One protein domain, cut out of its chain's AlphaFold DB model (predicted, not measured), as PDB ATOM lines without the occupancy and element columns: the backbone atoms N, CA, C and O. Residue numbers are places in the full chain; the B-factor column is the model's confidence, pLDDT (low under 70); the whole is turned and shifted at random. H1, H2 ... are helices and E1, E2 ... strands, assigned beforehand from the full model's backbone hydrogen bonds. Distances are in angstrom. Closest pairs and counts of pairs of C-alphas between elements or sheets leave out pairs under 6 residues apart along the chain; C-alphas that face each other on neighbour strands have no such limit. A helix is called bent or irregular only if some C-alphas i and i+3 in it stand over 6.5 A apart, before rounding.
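Overview. This is residues 12 to 99, 387 to 393 and 533 to 538 of the 539 residues of the protein "Hypothetical protein" of Heterosigma akashiwo (UniProt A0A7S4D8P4). The parts go round in a loose ring: a sheet of three strands, E1, E2 and E5, makes one side, H1 and H3 stand side by side at one end, and a small two-stranded sheet, E3 and E4, with H2 beside it, leads over to H4. H4, the longest helix, runs back along the other side until its residues 94 to 97 graze the large sheet. The printed part has 101 residues, with four named helices and five named strands in the order E1 E2 H1 E3 H2 H3 E4 H4 E5; the class is mixed, helices and strands. The large sheet, in the order E1, E2, E5, is mixed, and the small one is parallel. The whole is compact, with a radius of gyration of the C-alphas of 14.1 A and spans of 37 by 27 by 25 A.

Arrangement. E1, residues 12 to 20, bends by 83 degrees at residue 15 and forms an antiparallel hairpin with E2, residues 25 to 33; N 20 and O 25 are 2.8 A apart, within hydrogen-bond range. E5, residues 533 to 538, is the parallel neighbour of E2 at 21 degrees, with N 534 and O 28 at 2.8 A. H1, residues 34 to 46, is on one face of this sheet, two layers, a helix over a sheet, at a height of 9.1 A; the closest C-alphas of H1 and E5, those of Thr 34 and Thr 537, are 5.3 A apart. H1 is irregular, with C-alphas 35 and 38 8.2 A apart. H1 touches H3, residues 67 to 74, at a shallow tilt of 29 degrees, the same way, closest at the C-alphas of Ala 45 and Leu 74, 6.1 A. E3, residues 55 to 58, and E4, residues 77 to 80, are parallel neighbours, with N 56 and O 77 at 2.8 A. With H2, residues 62 to 65, and H3 between them they form a strand-helix-strand unit, two parallel neighbour strands joined through helices, with a right-handed crossover. The closest C-alphas of H3 and E4, those of Arg 71 and Gly 77, are 5.6 A apart. H4, residues 83 to 97, only just is on the large sheet, with 5 pairs of C-alphas within 10 A, and only grazes it; H3 and H4 are apart. In H3 and H4 every O i to N i+4 pair is within hydrogen-bond range, in H1 7 of 9, and H2 is too short for such a pair.

Along the chain. E1 begins at C-alpha 12 (-22.590, 74.839, 10.021) and measures 17.6 A from first to last C-alpha. E2 measures 26.4 A, H1 18.8 A, H4 20.7 A and E5 16.1 A. H4 begins at C-alpha 83 (-17.854, 69.666, 31.055), and E5 ends at C-alpha 538 (-14.262, 67.865, 16.988).

Size, cuts and confidence. The two C-alphas farthest apart, those of Glu 72 and Val 99, are 39.5 A apart. Residues 100 to 386 and 394 to 532 are not printed; C-alphas 99 and 387 are 24.1 A apart, and C-alphas 393 and 533 are 23.0 A apart. Of the links that are printed whole, H1 to E3 is short and the others are tight. The mean pLDDT of the printed part is 86.1; residues 391 to 393 and 533 to 538 are under 70.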
ATOM      1  N   GLN A  12     -21.288  74.554   9.425       83.69
ATOM      2  CA  GLN A  12     -22.590  74.839  10.021       83.69
ATOM      3  C   GLN A  12     -23.532  73.661   9.756       83.69
ATOM      4  O   GLN A  12     -23.591  73.159   8.637       83.69
ATOM      5  N   GLU A  13     -24.261  73.224  10.779       85.69
ATOM      6  CA  GLU A  13     -25.310  72.211  10.636       85.69
ATOM      7  C   GLU A  13     -26.656  72.930  10.531       85.69
ATOM      8  O   GLU A  13     -27.251  73.308  11.541       85.69
ATOM      9  N   GLU A  14     -27.101  73.170   9.297       85.50
ATOM     10  CA  GLU A  14     -28.365  73.863   9.018       85.50
ATOM     11  C   GLU A  14     -29.562  73.079   9.572       85.50
ATOM     12  O   GLU A  14     -30.432  73.665  10.202       85.50
ATOM     13  N   ASP A  15     -29.548  71.747   9.488       87.00
ATOM     14  CA  ASP A  15     -30.646  70.892   9.971       87.00
ATOM     15  C   ASP A  15     -30.857  70.930  11.497       87.00
ATOM     16  O   ASP A  15     -31.874  70.449  11.997       87.00
ATOM     17  N   LEU A  16     -29.901  71.486  12.247       91.12
ATOM     18  CA  LEU A  16     -29.963  71.613  13.705       91.12
ATOM     19  C   LEU A  16     -30.332  73.030  14.156       91.12
ATOM     20  O   LEU A  16     -30.438  73.302  15.348       91.12
ATOM     21  N   GLU A  17     -30.502  73.985  13.242       92.69
ATOM     22  CA  GLU A  17     -30.857  75.339  13.650       92.69
ATOM     23  C   GLU A  17     -32.287  75.391  14.219       92.69
ATOM     24  O   GLU A  17     -33.230  74.827  13.666       92.69
ATOM     25  N   PHE A  18     -32.479  76.105  15.332       92.56
ATOM     26  CA  PHE A  18     -33.821  76.326  15.874       92.56
ATOM     27  C   PHE A  18     -33.978  77.702  16.512       92.56
ATOM     28  O   PHE A  18     -33.031  78.304  17.029       92.56
ATOM     29  N   TYR A  19     -35.207  78.219  16.478       90.38
ATOM     30  CA  TYR A  19     -35.569  79.449  17.174       90.38
ATOM     31  C   TYR A  19     -35.954  79.131  18.618       90.38
ATOM     32  O   TYR A  19     -36.930  78.426  18.872       90.38
ATOM     33  N   SER A  20     -35.210  79.674  19.579       86.75
ATOM     34  CA  SER A  20     -35.568  79.572  20.987       86.75
ATOM     35  C   SER A  20     -36.415  80.768  21.399       86.75
ATOM     36  O   SER A  20     -35.934  81.899  21.459       86.75
ATOM     37  N   HIS A  21     -37.674  80.517  21.762       84.25
ATOM     38  CA  HIS A  21     -38.544  81.552  22.325       84.25
ATOM     39  C   HIS A  21     -38.047  82.070  23.680       84.25
ATOM     40  O   HIS A  21     -38.192  83.258  23.964       84.25
ATOM     41  N   GLN A  22     -37.426  81.203  24.488       81.38
ATOM     42  CA  GLN A  22     -36.839  81.577  25.778       81.38
ATOM     43  C   GLN A  22     -35.679  82.565  25.594       81.38
ATOM     44  O   GLN A  22     -35.543  83.497  26.378       81.38
ATOM     45  N   LEU A  23     -34.885  82.392  24.531       84.94
ATOM     46  CA  LEU A  23     -33.740  83.258  24.218       84.94
ATOM     47  C   LEU A  23     -34.070  84.385  23.238       84.94
ATOM     48  O   LEU A  23     -33.242  85.261  23.012       84.94
ATOM     49  N   ARG A  24     -35.272  84.359  22.650       86.81
ATOM     50  CA  ARG A  24     -35.733  85.280  21.600       86.81
ATOM     51  C   ARG A  24     -34.775  85.371  20.410       86.81
ATOM     52  O   ARG A  24     -34.620  86.434  19.815       86.81
ATOM     53  N   GLY A  25     -34.160  84.252  20.041       88.00
ATOM     54  CA  GLY A  25     -33.134  84.216  19.005       88.00
ATOM     55  C   GLY A  25     -33.021  82.856  18.339       88.00
ATOM     56  O   GLY A  25     -33.540  81.852  18.833       88.00
ATOM     57  N   ARG A  26     -32.335  82.836  17.195       90.62
ATOM     58  CA  ARG A  26     -31.981  81.598  16.505       90.62
ATOM     59  C   ARG A  26     -30.616  81.114  16.978       90.62
ATOM     60  O   ARG A  26     -29.666  81.898  17.013       90.62
ATOM     61  N   LEU A  27     -30.551  79.836  17.330       91.62
ATOM     62  CA  LEU A  27     -29.310  79.148  17.650       91.62
ATOM     63  C   LEU A  27     -28.781  78.454  16.397       91.62
ATOM     64  O   LEU A  27     -29.493  77.669  15.772       91.62
ATOM     65  N   HIS A  28     -27.530  78.749  16.057       90.81
ATOM     66  CA  HIS A  28     -26.790  78.094  14.980       90.81
ATOM     67  C   HIS A  28     -25.743  77.155  15.570       90.81
ATOM     68  O   HIS A  28     -25.055  77.532  16.518       90.81
ATOM     69  N   PHE A  29     -25.574  75.967  14.998       91.19
ATOM     70  CA  PHE A  29     -24.590  74.990  15.461       91.19
ATOM     71  C   PHE A  29     -23.458  74.855  14.456       91.19
ATOM     72  O   PHE A  29     -23.688  74.556  13.286       91.19
ATOM     73  N   VAL A  30     -22.230  75.086  14.918       89.56
ATOM     74  CA  VAL A  30     -21.044  75.122  14.060       89.56
ATOM     75  C   VAL A  30     -19.955  74.232  14.642       89.56
ATOM     76  O   VAL A  30     -19.665  74.296  15.838       89.56
ATOM     77  N   SER A  31     -19.343  73.402  13.799       87.56
ATOM     78  CA  SER A  31     -18.253  72.501  14.177       87.56
ATOM     79  C   SER A  31     -17.005  72.669  13.320       87.56
ATOM     80  O   SER A  31     -17.089  73.054  12.154       87.56
ATOM     81  N   PHE A  32     -15.847  72.378  13.907       86.81
ATOM     82  CA  PHE A  32     -14.560  72.341  13.218       86.81
ATOM     83  C   PHE A  32     -13.571  71.397  13.898       86.81
ATOM     84  O   PHE A  32     -13.690  71.121  15.092       86.81
ATOM     85  N   GLU A  33     -12.573  70.918  13.159       84.12
ATOM     86  CA  GLU A  33     -11.535  70.045  13.709       84.12
ATOM     87  C   GLU A  33     -10.610  70.808  14.660       84.12
ATOM     88  O   GLU A  33     -10.092  71.876  14.345       84.12
ATOM     89  N   THR A  34     -10.343  70.225  15.828       86.12
ATOM     90  CA  THR A  34      -9.477  70.823  16.856       86.12
ATOM     91  C   THR A  34      -8.041  70.991  16.352       86.12
ATOM     92  O   THR A  34      -7.340  71.894  16.801       86.12
ATOM     93  N   ALA A  35      -7.602  70.148  15.411       84.56
ATOM     94  CA  ALA A  35      -6.301  70.270  14.752       84.56
ATOM     95  C   ALA A  35      -6.174  71.530  13.872       84.56
ATOM     96  O   ALA A  35      -5.059  71.912  13.539       84.56
ATOM     97  N   ARG A  36      -7.298  72.171  13.521       86.44
ATOM     98  CA  ARG A  36      -7.377  73.396  12.711       86.44
ATOM     99  C   ARG A  36      -7.899  74.591  13.516       86.44
ATOM    100  O   ARG A  36      -8.575  75.466  12.978       86.44
ATOM    101  N   MET A  37      -7.629  74.613  14.823       89.56
ATOM    102  CA  MET A  37      -8.095  75.675  15.719       89.56
ATOM    103  C   MET A  37      -7.614  77.056  15.268       89.56
ATOM    104  O   MET A  37      -8.388  78.009  15.264       89.56
ATOM    105  N   GLU A  38      -6.348  77.161  14.886       90.62
ATOM    106  CA  GLU A  38      -5.717  78.395  14.437       90.62
ATOM    107  C   GLU A  38      -6.423  78.947  13.194       90.62
ATOM    108  O   GLU A  38      -6.786  80.121  13.171       90.62
ATOM    109  N   ASP A  39      -6.729  78.085  12.220       89.81
ATOM    110  CA  ASP A  39      -7.462  78.470  11.011       89.81
ATOM    111  C   ASP A  39      -8.896  78.929  11.333       89.81
ATOM    112  O   ASP A  39      -9.406  79.883  10.742       89.81
ATOM    113  N   ALA A  40      -9.567  78.266  12.283       88.38
ATOM    114  CA  ALA A  40     -10.907  78.652  12.719       88.38
ATOM    115  C   ALA A  40     -10.905  80.019  13.422       88.38
ATOM    116  O   ALA A  40     -11.774  80.853  13.159       88.38
ATOM    117  N   VAL A  41      -9.913  80.270  14.281       89.94
ATOM    118  CA  VAL A  41      -9.706  81.564  14.942       89.94
ATOM    119  C   VAL A  41      -9.434  82.658  13.910       89.94
ATOM    120  O   VAL A  41     -10.059  83.715  13.974       89.94
ATOM    121  N   GLU A  42      -8.585  82.395  12.918       90.12
ATOM    122  CA  GLU A  42      -8.293  83.339  11.835       90.12
ATOM    123  C   GLU A  42      -9.547  83.675  11.017       90.12
ATOM    124  O   GLU A  42      -9.800  84.834  10.684       90.12
ATOM    125  N   LEU A  43     -10.403  82.685  10.753       86.88
ATOM    126  CA  LEU A  43     -11.658  82.905  10.041       86.88
ATOM    127  C   LEU A  43     -12.640  83.752  10.868       86.88
ATOM    128  O   LEU A  43     -13.267  84.664  10.322       86.88
ATOM    129  N   ILE A  44     -12.739  83.513  12.180       87.19
ATOM    130  CA  ILE A  44     -13.523  84.344  13.114       87.19
ATOM    131  C   ILE A  44     -12.981  85.783  13.155       87.19
ATOM    132  O   ILE A  44     -13.768  86.740  13.219       87.19
ATOM    133  N   ALA A  45     -11.655  85.947  13.105       87.69
ATOM    134  CA  ALA A  45     -10.985  87.242  13.078       87.69
ATOM    135  C   ALA A  45     -11.307  88.004  11.785       87.69
ATOM    136  O   ALA A  45     -11.876  89.099  11.823       87.69
ATOM    137  N   SER A  46     -11.028  87.371  10.646       88.38
ATOM    138  CA  SER A  46     -11.191  87.917   9.296       88.38
ATOM    139  C   SER A  46     -12.637  88.304   8.988       88.38
ATOM    140  O   SER A  46     -12.893  89.356   8.404       88.38
ATOM    141  N   ASN A  47     -13.605  87.508   9.453       85.25
ATOM    142  CA  ASN A  47     -15.033  87.804   9.295       85.25
ATOM    143  C   ASN A  47     -15.590  88.718  10.395       85.25
ATOM    144  O   ASN A  47     -16.787  89.000  10.410       85.25
ATOM    145  N   ARG A  48     -14.743  89.202  11.318       85.50
ATOM    146  CA  ARG A  48     -15.105  90.157  12.381       85.50
ATOM    147  C   ARG A  48     -16.253  89.669  13.280       85.50
ATOM    148  O   ARG A  48     -16.934  90.483  13.900       85.50
ATOM    149  N   LEU A  49     -16.428  88.350  13.405       81.94
ATOM    150  CA  LEU A  49     -17.528  87.728  14.163       81.94
ATOM    151  C   LEU A  49     -17.395  87.914  15.686       81.94
ATOM    152  O   LEU A  49     -18.341  87.680  16.429       81.94
ATOM    153  N   HIS A  50     -16.223  88.342  16.153       84.31
ATOM    154  CA  HIS A  50     -15.876  88.493  17.566       84.31
ATOM    155  C   HIS A  50     -16.017  89.932  18.096       84.31
ATOM    156  O   HIS A  50     -15.919  90.130  19.300       84.31
ATOM    157  N   ARG A  51     -16.257  90.945  17.241       85.06
ATOM    158  CA  ARG A  51     -16.147  92.376  17.618       85.06
ATOM    159  C   ARG A  51     -16.996  92.805  18.819       85.06
ATOM    160  O   ARG A  51     -16.596  93.704  19.551       85.06
ATOM    161  N   SER A  52     -18.143  92.165  19.025       84.06
ATOM    162  CA  SER A  52     -19.057  92.466  20.138       84.06
ATOM    163  C   SER A  52     -18.938  91.473  21.301       84.06
ATOM    164  O   SER A  52     -19.743  91.509  22.229       84.06
ATOM    165  N   VAL A  53     -17.958  90.569  21.260       85.44
ATOM    166  CA  VAL A  53     -17.780  89.486  22.227       85.44
ATOM    167  C   VAL A  53     -16.520  89.759  23.036       85.44
ATOM    168  O   VAL A  53     -15.416  89.666  22.524       85.44
ATOM    169  N   ARG A  54     -16.675  90.095  24.320       86.88
ATOM    170  CA  ARG A  54     -15.531  90.249  25.241       86.88
ATOM    171  C   ARG A  54     -15.170  88.948  25.938       86.88
ATOM    172  O   ARG A  54     -14.004  88.677  26.193       86.88
ATOM    173  N   GLU A  55     -16.183  88.143  26.239       89.25
ATOM    174  CA  GLU A  55     -16.021  86.829  26.842       89.25
ATOM    175  C   GLU A  55     -16.884  85.794  26.130       89.25
ATOM    176  O   GLU A  55     -18.015  86.074  25.733       89.25
ATOM    177  N   MET A  56     -16.358  84.576  26.021       89.12
ATOM    178  CA  MET A  56     -17.052  83.427  25.461       89.12
ATOM    179  C   MET A  56     -17.052  82.271  26.460       89.12
ATOM    180  O   MET A  56     -16.013  81.886  27.000       89.12
ATOM    181  N   GLY A  57     -18.233  81.700  26.685       90.69
ATOM    182  CA  GLY A  57     -18.388  80.459  27.430       90.69
ATOM    183  C   GLY A  57     -17.753  79.292  26.707       90.69
ATOM    184  O   GLY A  57     -18.059  79.049  25.544       90.69
ATOM    185  N   CYS A  58     -16.920  78.535  27.402       92.19
ATOM    186  CA  CYS A  58     -16.297  77.339  26.859       92.19
ATOM    187  C   CYS A  58     -16.303  76.214  27.891       92.19
ATOM    188  O   CYS A  58     -16.445  76.435  29.094       92.19
ATOM    189  N   THR A  59     -16.153  74.989  27.410       92.88
ATOM    190  CA  THR A  59     -16.066  73.801  28.254       92.88
ATOM    191  C   THR A  59     -15.115  72.777  27.630       92.88
ATOM    192  O   THR A  59     -14.582  72.998  26.540       92.88
ATOM    193  N   GLY A  60     -14.868  71.673  28.329       86.00
ATOM    194  CA  GLY A  60     -13.935  70.628  27.917       86.00
ATOM    195  C   GLY A  60     -12.457  71.003  28.081       86.00
ATOM    196  O   GLY A  60     -12.093  72.099  28.514       86.00
ATOM    197  N   GLY A  61     -11.573  70.059  27.744       78.56
ATOM    198  CA  GLY A  61     -10.122  70.215  27.925       78.56
ATOM    199  C   GLY A  61      -9.482  71.303  27.050       78.56
ATOM    200  O   GLY A  61      -8.530  71.956  27.476       78.56
ATOM    201  N   GLY A  62     -10.032  71.546  25.854       82.06
ATOM    202  CA  GLY A  62      -9.519  72.546  24.907       82.06
ATOM    203  C   GLY A  62      -9.602  73.986  25.419       82.06
ATOM    204  O   GLY A  62      -8.753  74.800  25.064       82.06
ATOM    205  N   ALA A  63     -10.550  74.280  26.315       83.12
ATOM    206  CA  ALA A  63     -10.716  75.597  26.927       83.12
ATOM    207  C   ALA A  63      -9.430  76.112  27.590       83.12
ATOM    208  O   ALA A  63      -9.134  77.298  27.525       83.12
ATOM    209  N   HIS A  64      -8.645  75.214  28.195       81.50
ATOM    210  CA  HIS A  64      -7.362  75.561  28.809       81.50
ATOM    211  C   HIS A  64      -6.262  75.751  27.770       81.50
ATOM    212  O   HIS A  64      -5.536  76.740  27.805       81.50
ATOM    213  N   LYS A  65      -6.163  74.811  26.824       88.81
ATOM    214  CA  LYS A  65      -5.102  74.786  25.810       88.81
ATOM    215  C   LYS A  65      -5.134  76.017  24.896       88.81
ATOM    216  O   LYS A  65      -4.079  76.522  24.537       88.81
ATOM    217  N   PHE A  66      -6.325  76.489  24.528       90.88
ATOM    218  CA  PHE A  66      -6.501  77.526  23.504       90.88
ATOM    219  C   PHE A  66      -6.919  78.896  24.060       90.88
ATOM    220  O   PHE A  66      -7.162  79.821  23.287       90.88
ATOM    221  N   ALA A  67      -6.968  79.072  25.386       90.94
ATOM    222  CA  ALA A  67      -7.324  80.355  26.001       90.94
ATOM    223  C   ALA A  67      -6.385  81.502  25.597       90.94
ATOM    224  O   ALA A  67      -6.858  82.613  25.357       90.94
ATOM    225  N   GLY A  68      -5.075  81.237  25.506       92.94
ATOM    226  CA  GLY A  68      -4.087  82.222  25.049       92.94
ATOM    227  C   GLY A  68      -4.358  82.668  23.614       92.94
ATOM    228  O   GLY A  68      -4.520  83.858  23.367       92.94
ATOM    229  N   LEU A  69      -4.555  81.707  22.705       92.88
ATOM    230  CA  LEU A  69      -4.834  81.962  21.290       92.88
ATOM    231  C   LEU A  69      -6.062  82.866  21.083       92.88
ATOM    232  O   LEU A  69      -5.989  83.831  20.328       92.88
ATOM    233  N   PHE A  70      -7.176  82.598  21.776       93.25
ATOM    234  CA  PHE A  70      -8.383  83.435  21.688       93.25
ATOM    235  C   PHE A  70      -8.159  84.847  22.241       93.25
ATOM    236  O   PHE A  70      -8.629  85.824  21.655       93.25
ATOM    237  N   ARG A  71      -7.421  84.967  23.349       93.19
ATOM    238  CA  ARG A  71      -7.111  86.268  23.946       93.19
ATOM    239  C   ARG A  71      -6.201  87.096  23.041       93.19
ATOM    240  O   ARG A  71      -6.468  88.274  22.850       93.19
ATOM    241  N   GLU A  72      -5.167  86.487  22.475       93.94
ATOM    242  CA  GLU A  72      -4.173  87.166  21.639       93.94
ATOM    243  C   GLU A  72      -4.716  87.525  20.251       93.94
ATOM    244  O   GLU A  72      -4.488  88.633  19.775       93.94
ATOM    245  N   ARG A  73      -5.447  86.613  19.594       93.00
ATOM    246  CA  ARG A  73      -5.908  86.810  18.206       93.00
ATOM    247  C   ARG A  73      -7.260  87.503  18.084       93.00
ATOM    248  O   ARG A  73      -7.499  88.162  17.079       93.00
ATOM    249  N   LEU A  74      -8.149  87.335  19.064       92.06
ATOM    250  CA  LEU A  74      -9.523  87.851  18.995       92.06
ATOM    251  C   LEU A  74      -9.849  88.864  20.095       92.06
ATOM    252  O   LEU A  74     -10.950  89.406  20.091       92.06
ATOM    253  N   ALA A  75      -8.947  89.095  21.055       93.19
ATOM    254  CA  ALA A  75      -9.245  89.854  22.273       93.19
ATOM    255  C   ALA A  75     -10.467  89.308  23.050       93.19
ATOM    256  O   ALA A  75     -11.144  90.050  23.764       93.19
ATOM    257  N   VAL A  76     -10.741  87.999  22.936       92.31
ATOM    258  CA  VAL A  76     -11.857  87.321  23.613       92.31
ATOM    259  C   VAL A  76     -11.337  86.529  24.809       92.31
ATOM    260  O   VAL A  76     -10.497  85.640  24.671       92.31
ATOM    261  N   GLY A  77     -11.870  86.805  25.997       91.12
ATOM    262  CA  GLY A  77     -11.649  85.980  27.181       91.12
ATOM    263  C   GLY A  77     -12.447  84.678  27.123       91.12
ATOM    264  O   GLY A  77     -13.643  84.683  26.842       91.12
ATOM    265  N   LEU A  78     -11.817  83.546  27.432       91.44
ATOM    266  CA  LEU A  78     -12.527  82.276  27.578       91.44
ATOM    267  C   LEU A  78     -12.960  82.067  29.032       91.44
ATOM    268  O   LEU A  78     -12.126  81.924  29.927       91.44
ATOM    269  N   ARG A  79     -14.277  82.019  29.263       90.69
ATOM    270  CA  ARG A  79     -14.870  81.675  30.558       90.69
ATOM    271  C   ARG A  79     -15.113  80.173  30.601       90.69
ATOM    272  O   ARG A  79     -16.005  79.663  29.919       90.69
ATOM    273  N   LYS A  80     -14.302  79.464  31.384       91.81
ATOM    274  CA  LYS A  80     -14.396  78.010  31.506       91.81
ATOM    275  C   LYS A  80     -15.568  77.604  32.401       91.81
ATOM    276  O   LYS A  80     -15.692  78.091  33.520       91.81
ATOM    277  N   HIS A  81     -16.349  76.643  31.926       93.06
ATOM    278  CA  HIS A  81     -17.376  75.924  32.678       93.06
ATOM    279  C   HIS A  81     -17.030  74.432  32.772       93.06
ATOM    280  O   HIS A  81     -16.217  73.931  31.987       93.06
ATOM    281  N   ASP A  82     -17.623  73.723  33.733       92.81
ATOM    282  CA  ASP A  82     -17.458  72.271  33.855       92.81
ATOM    283  C   ASP A  82     -18.077  71.527  32.656       92.81
ATOM    284  O   ASP A  82     -19.082  71.948  32.079       92.81
ATOM    285  N   GLU A  83     -17.443  70.429  32.239       91.56
ATOM    286  CA  GLU A  83     -17.854  69.666  31.055       91.56
ATOM    287  C   GLU A  83     -19.167  68.931  31.266       91.56
ATOM    288  O   GLU A  83     -20.031  68.943  30.386       91.56
ATOM    289  N   MET A  84     -19.348  68.329  32.438       92.88
ATOM    290  CA  MET A  84     -20.537  67.544  32.737       92.88
ATOM    291  C   MET A  84     -21.715  68.458  33.061       92.88
ATOM    292  O   MET A  84     -22.815  68.185  32.580       92.88
ATOM    293  N   ASP A  85     -21.483  69.574  33.756       93.62
ATOM    294  CA  ASP A  85     -22.533  70.557  34.053       93.62
ATOM    295  C   ASP A  85     -23.108  71.128  32.759       93.62
ATOM    296  O   ASP A  85     -24.324  71.151  32.548       93.62
ATOM    297  N   CYS A  86     -22.229  71.555  31.845       94.81
ATOM    298  CA  CYS A  86     -22.647  72.058  30.547       94.81
ATOM    299  C   CYS A  86     -23.375  70.989  29.730       94.81
ATOM    300  O   CYS A  86     -24.405  71.278  29.126       94.81
ATOM    301  N   LEU A  87     -22.880  69.752  29.728       95.31
ATOM    302  CA  LEU A  87     -23.503  68.651  29.003       95.31
ATOM    303  C   LEU A  87     -24.932  68.377  29.490       95.31
ATOM    304  O   LEU A  87     -25.855  68.319  28.679       95.31
ATOM    305  N   VAL A  88     -25.121  68.238  30.806       95.50
ATOM    306  CA  VAL A  88     -26.432  67.966  31.416       95.50
ATOM    307  C   VAL A  88     -27.375  69.143  31.196       95.50
ATOM    308  O   VAL A  88     -28.523  68.939  30.793       95.50
ATOM    309  N   ARG A  89     -26.897  70.378  31.387       94.06
ATOM    310  CA  ARG A  89     -27.702  71.582  31.159       94.06
ATOM    311  C   ARG A  89     -28.138  71.713  29.704       94.06
ATOM    312  O   ARG A  89     -29.320  71.919  29.438       94.06
ATOM    313  N   GLY A  90     -27.204  71.579  28.764       94.94
ATOM    314  CA  GLY A  90     -27.498  71.669  27.336       94.94
ATOM    315  C   GLY A  90     -28.473  70.587  26.884       94.94
ATOM    316  O   GLY A  90     -29.413  70.888  26.154       94.94
ATOM    317  N   LEU A  91     -28.320  69.359  27.393       95.81
ATOM    318  CA  LEU A  91     -29.258  68.258  27.162       95.81
ATOM    319  C   LEU A  91     -30.671  68.590  27.659       95.81
ATOM    320  O   LEU A  91     -31.642  68.431  26.921       95.81
ATOM    321  N   GLN A  92     -30.801  69.068  28.898       93.88
ATOM    322  CA  GLN A  92     -32.100  69.396  29.494       93.88
ATOM    323  C   GLN A  92     -32.765  70.606  28.827       93.88
ATOM    324  O   GLN A  92     -33.995  70.678  28.764       93.88
ATOM    325  N   PHE A  93     -31.982  71.571  28.344       93.12
ATOM    326  CA  PHE A  93     -32.490  72.701  27.570       93.12
ATOM    327  C   PHE A  93     -32.956  72.263  26.179       93.12
ATOM    328  O   PHE A  93     -34.117  72.488  25.845       93.12
ATOM    329  N   ALA A  94     -32.108  71.579  25.400       93.44
ATOM    330  CA  ALA A  94     -32.464  71.091  24.065       93.44
ATOM    331  C   ALA A  94     -33.699  70.184  24.122       93.44
ATOM    332  O   ALA A  94     -34.668  70.397  23.397       93.44
ATOM    333  N   GLY A  95     -33.734  69.270  25.096       92.25
ATOM    334  CA  GLY A  95     -34.865  68.379  25.319       92.25
ATOM    335  C   GLY A  95     -36.180  69.073  25.683       92.25
ATOM    336  O   GLY A  95     -37.225  68.441  25.602       92.25
ATOM    337  N   ARG A  96     -36.175  70.353  26.081       90.19
ATOM    338  CA  ARG A  96     -37.395  71.154  26.291       90.19
ATOM    339  C   ARG A  96     -37.681  72.099  25.129       90.19
ATOM    340  O   ARG A  96     -38.845  72.288  24.792       90.19
ATOM    341  N   ALA A  97     -36.641  72.691  24.551       89.88
ATOM    342  CA  ALA A  97     -36.752  73.764  23.572       89.88
ATOM    343  C   ALA A  97     -36.945  73.268  22.130       89.88
ATOM    344  O   ALA A  97     -37.563  73.973  21.337       89.88
ATOM    345  N   VAL A  98     -36.439  72.080  21.788       90.81
ATOM    346  CA  VAL A  98     -36.445  71.556  20.415       90.81
ATOM    347  C   VAL A  98     -37.561  70.535  20.237       90.81
ATOM    348  O   VAL A  98     -37.670  69.580  21.001       90.81
ATOM    349  N   VAL A  99     -38.405  70.709  19.222       88.50
ATOM    350  CA  VAL A  99     -39.476  69.752  18.911       88.50
ATOM    351  C   VAL A  99     -38.874  68.457  18.364       88.50
ATOM    352  O   VAL A  99     -38.032  68.498  17.479       88.50
ATOM    353  N   SER A 387     -23.014  81.101  30.446       87.12
ATOM    354  CA  SER A 387     -22.355  82.401  30.261       87.12
ATOM    355  C   SER A 387     -23.332  83.563  30.144       87.12
ATOM    356  O   SER A 387     -22.991  84.688  30.490       87.12
ATOM    357  N   GLN A 388     -24.555  83.286  29.700       80.56
ATOM    358  CA  GLN A 388     -25.635  84.267  29.637       80.56
ATOM    359  C   GLN A 388     -26.445  84.348  30.947       80.56
ATOM    360  O   GLN A 388     -27.426  85.083  31.008       80.56
ATOM    361  N   ASN A 389     -26.070  83.590  31.992       75.44
ATOM    362  CA  ASN A 389     -26.817  83.469  33.255       75.44
ATOM    363  C   ASN A 389     -28.307  83.130  33.057       75.44
ATOM    364  O   ASN A 389     -29.161  83.543  33.844       75.44
ATOM    365  N   ILE A 390     -28.643  82.380  32.005       70.88
ATOM    366  CA  ILE A 390     -30.033  82.014  31.717       70.88
ATOM    367  C   ILE A 390     -30.431  80.909  32.684       70.88
ATOM    368  O   ILE A 390     -30.147  79.743  32.429       70.88
ATOM    369  N   ILE A 391     -31.052  81.260  33.808       61.03
ATOM    370  CA  ILE A 391     -31.581  80.290  34.772       61.03
ATOM    371  C   ILE A 391     -32.833  79.657  34.168       61.03
ATOM    372  O   ILE A 391     -33.775  80.357  33.796       61.03
ATOM    373  N   ASP A 392     -32.851  78.330  34.077       57.56
ATOM    374  CA  ASP A 392     -34.079  77.623  33.753       57.56
ATOM    375  C   ASP A 392     -35.044  77.747  34.928       57.56
ATOM    376  O   ASP A 392     -34.786  77.221  36.011       57.56
ATOM    377  N   GLU A 393     -36.165  78.434  34.723       45.53
ATOM    378  CA  GLU A 393     -37.272  78.406  35.672       45.53
ATOM    379  C   GLU A 393     -37.927  77.021  35.633       45.53
ATOM    380  O   GLU A 393     -38.922  76.784  34.956       45.53
ATOM    381  N   ALA A 533     -24.412  82.052  17.620       56.62
ATOM    382  CA  ALA A 533     -23.758  80.827  17.180       56.62
ATOM    383  C   ALA A 533     -23.172  80.053  18.368       56.62
ATOM    384  O   ALA A 533     -22.497  80.613  19.232       56.62
ATOM    385  N   VAL A 534     -23.427  78.748  18.385       65.44
ATOM    386  CA  VAL A 534     -22.878  77.767  19.317       65.44
ATOM    387  C   VAL A 534     -21.754  77.025  18.597       65.44
ATOM    388  O   VAL A 534     -21.994  76.244  17.674       65.44
ATOM    389  N   PHE A 535     -20.518  77.281  19.025       67.06
ATOM    390  CA  PHE A 535     -19.321  76.698  18.424       67.06
ATOM    391  C   PHE A 535     -18.865  75.451  19.170       67.06
ATOM    392  O   PHE A 535     -18.861  75.399  20.400       67.06
ATOM    393  N   ARG A 536     -18.421  74.457  18.408       69.06
ATOM    394  CA  ARG A 536     -17.875  73.208  18.922       69.06
ATOM    395  C   ARG A 536     -16.622  72.814  18.149       69.06
ATOM    396  O   ARG A 536     -16.570  72.962  16.936       69.06
ATOM    397  N   THR A 537     -15.668  72.200  18.838       50.75
ATOM    398  CA  THR A 537     -14.546  71.515  18.196       50.75
ATOM    399  C   THR A 537     -14.748  69.995  18.186       50.75
ATOM    400  O   THR A 537     -15.338  69.417  19.107       50.75
ATOM    401  N   THR A 538     -14.291  69.329  17.131       52.28
ATOM    402  CA  THR A 538     -14.262  67.865  16.988       52.28
ATOM    403  C   THR A 538     -12.822  67.367  16.985       52.28
ATOM    404  O   THR A 538     -11.899  68.156  16.790       52.28
TER     405      THR A 538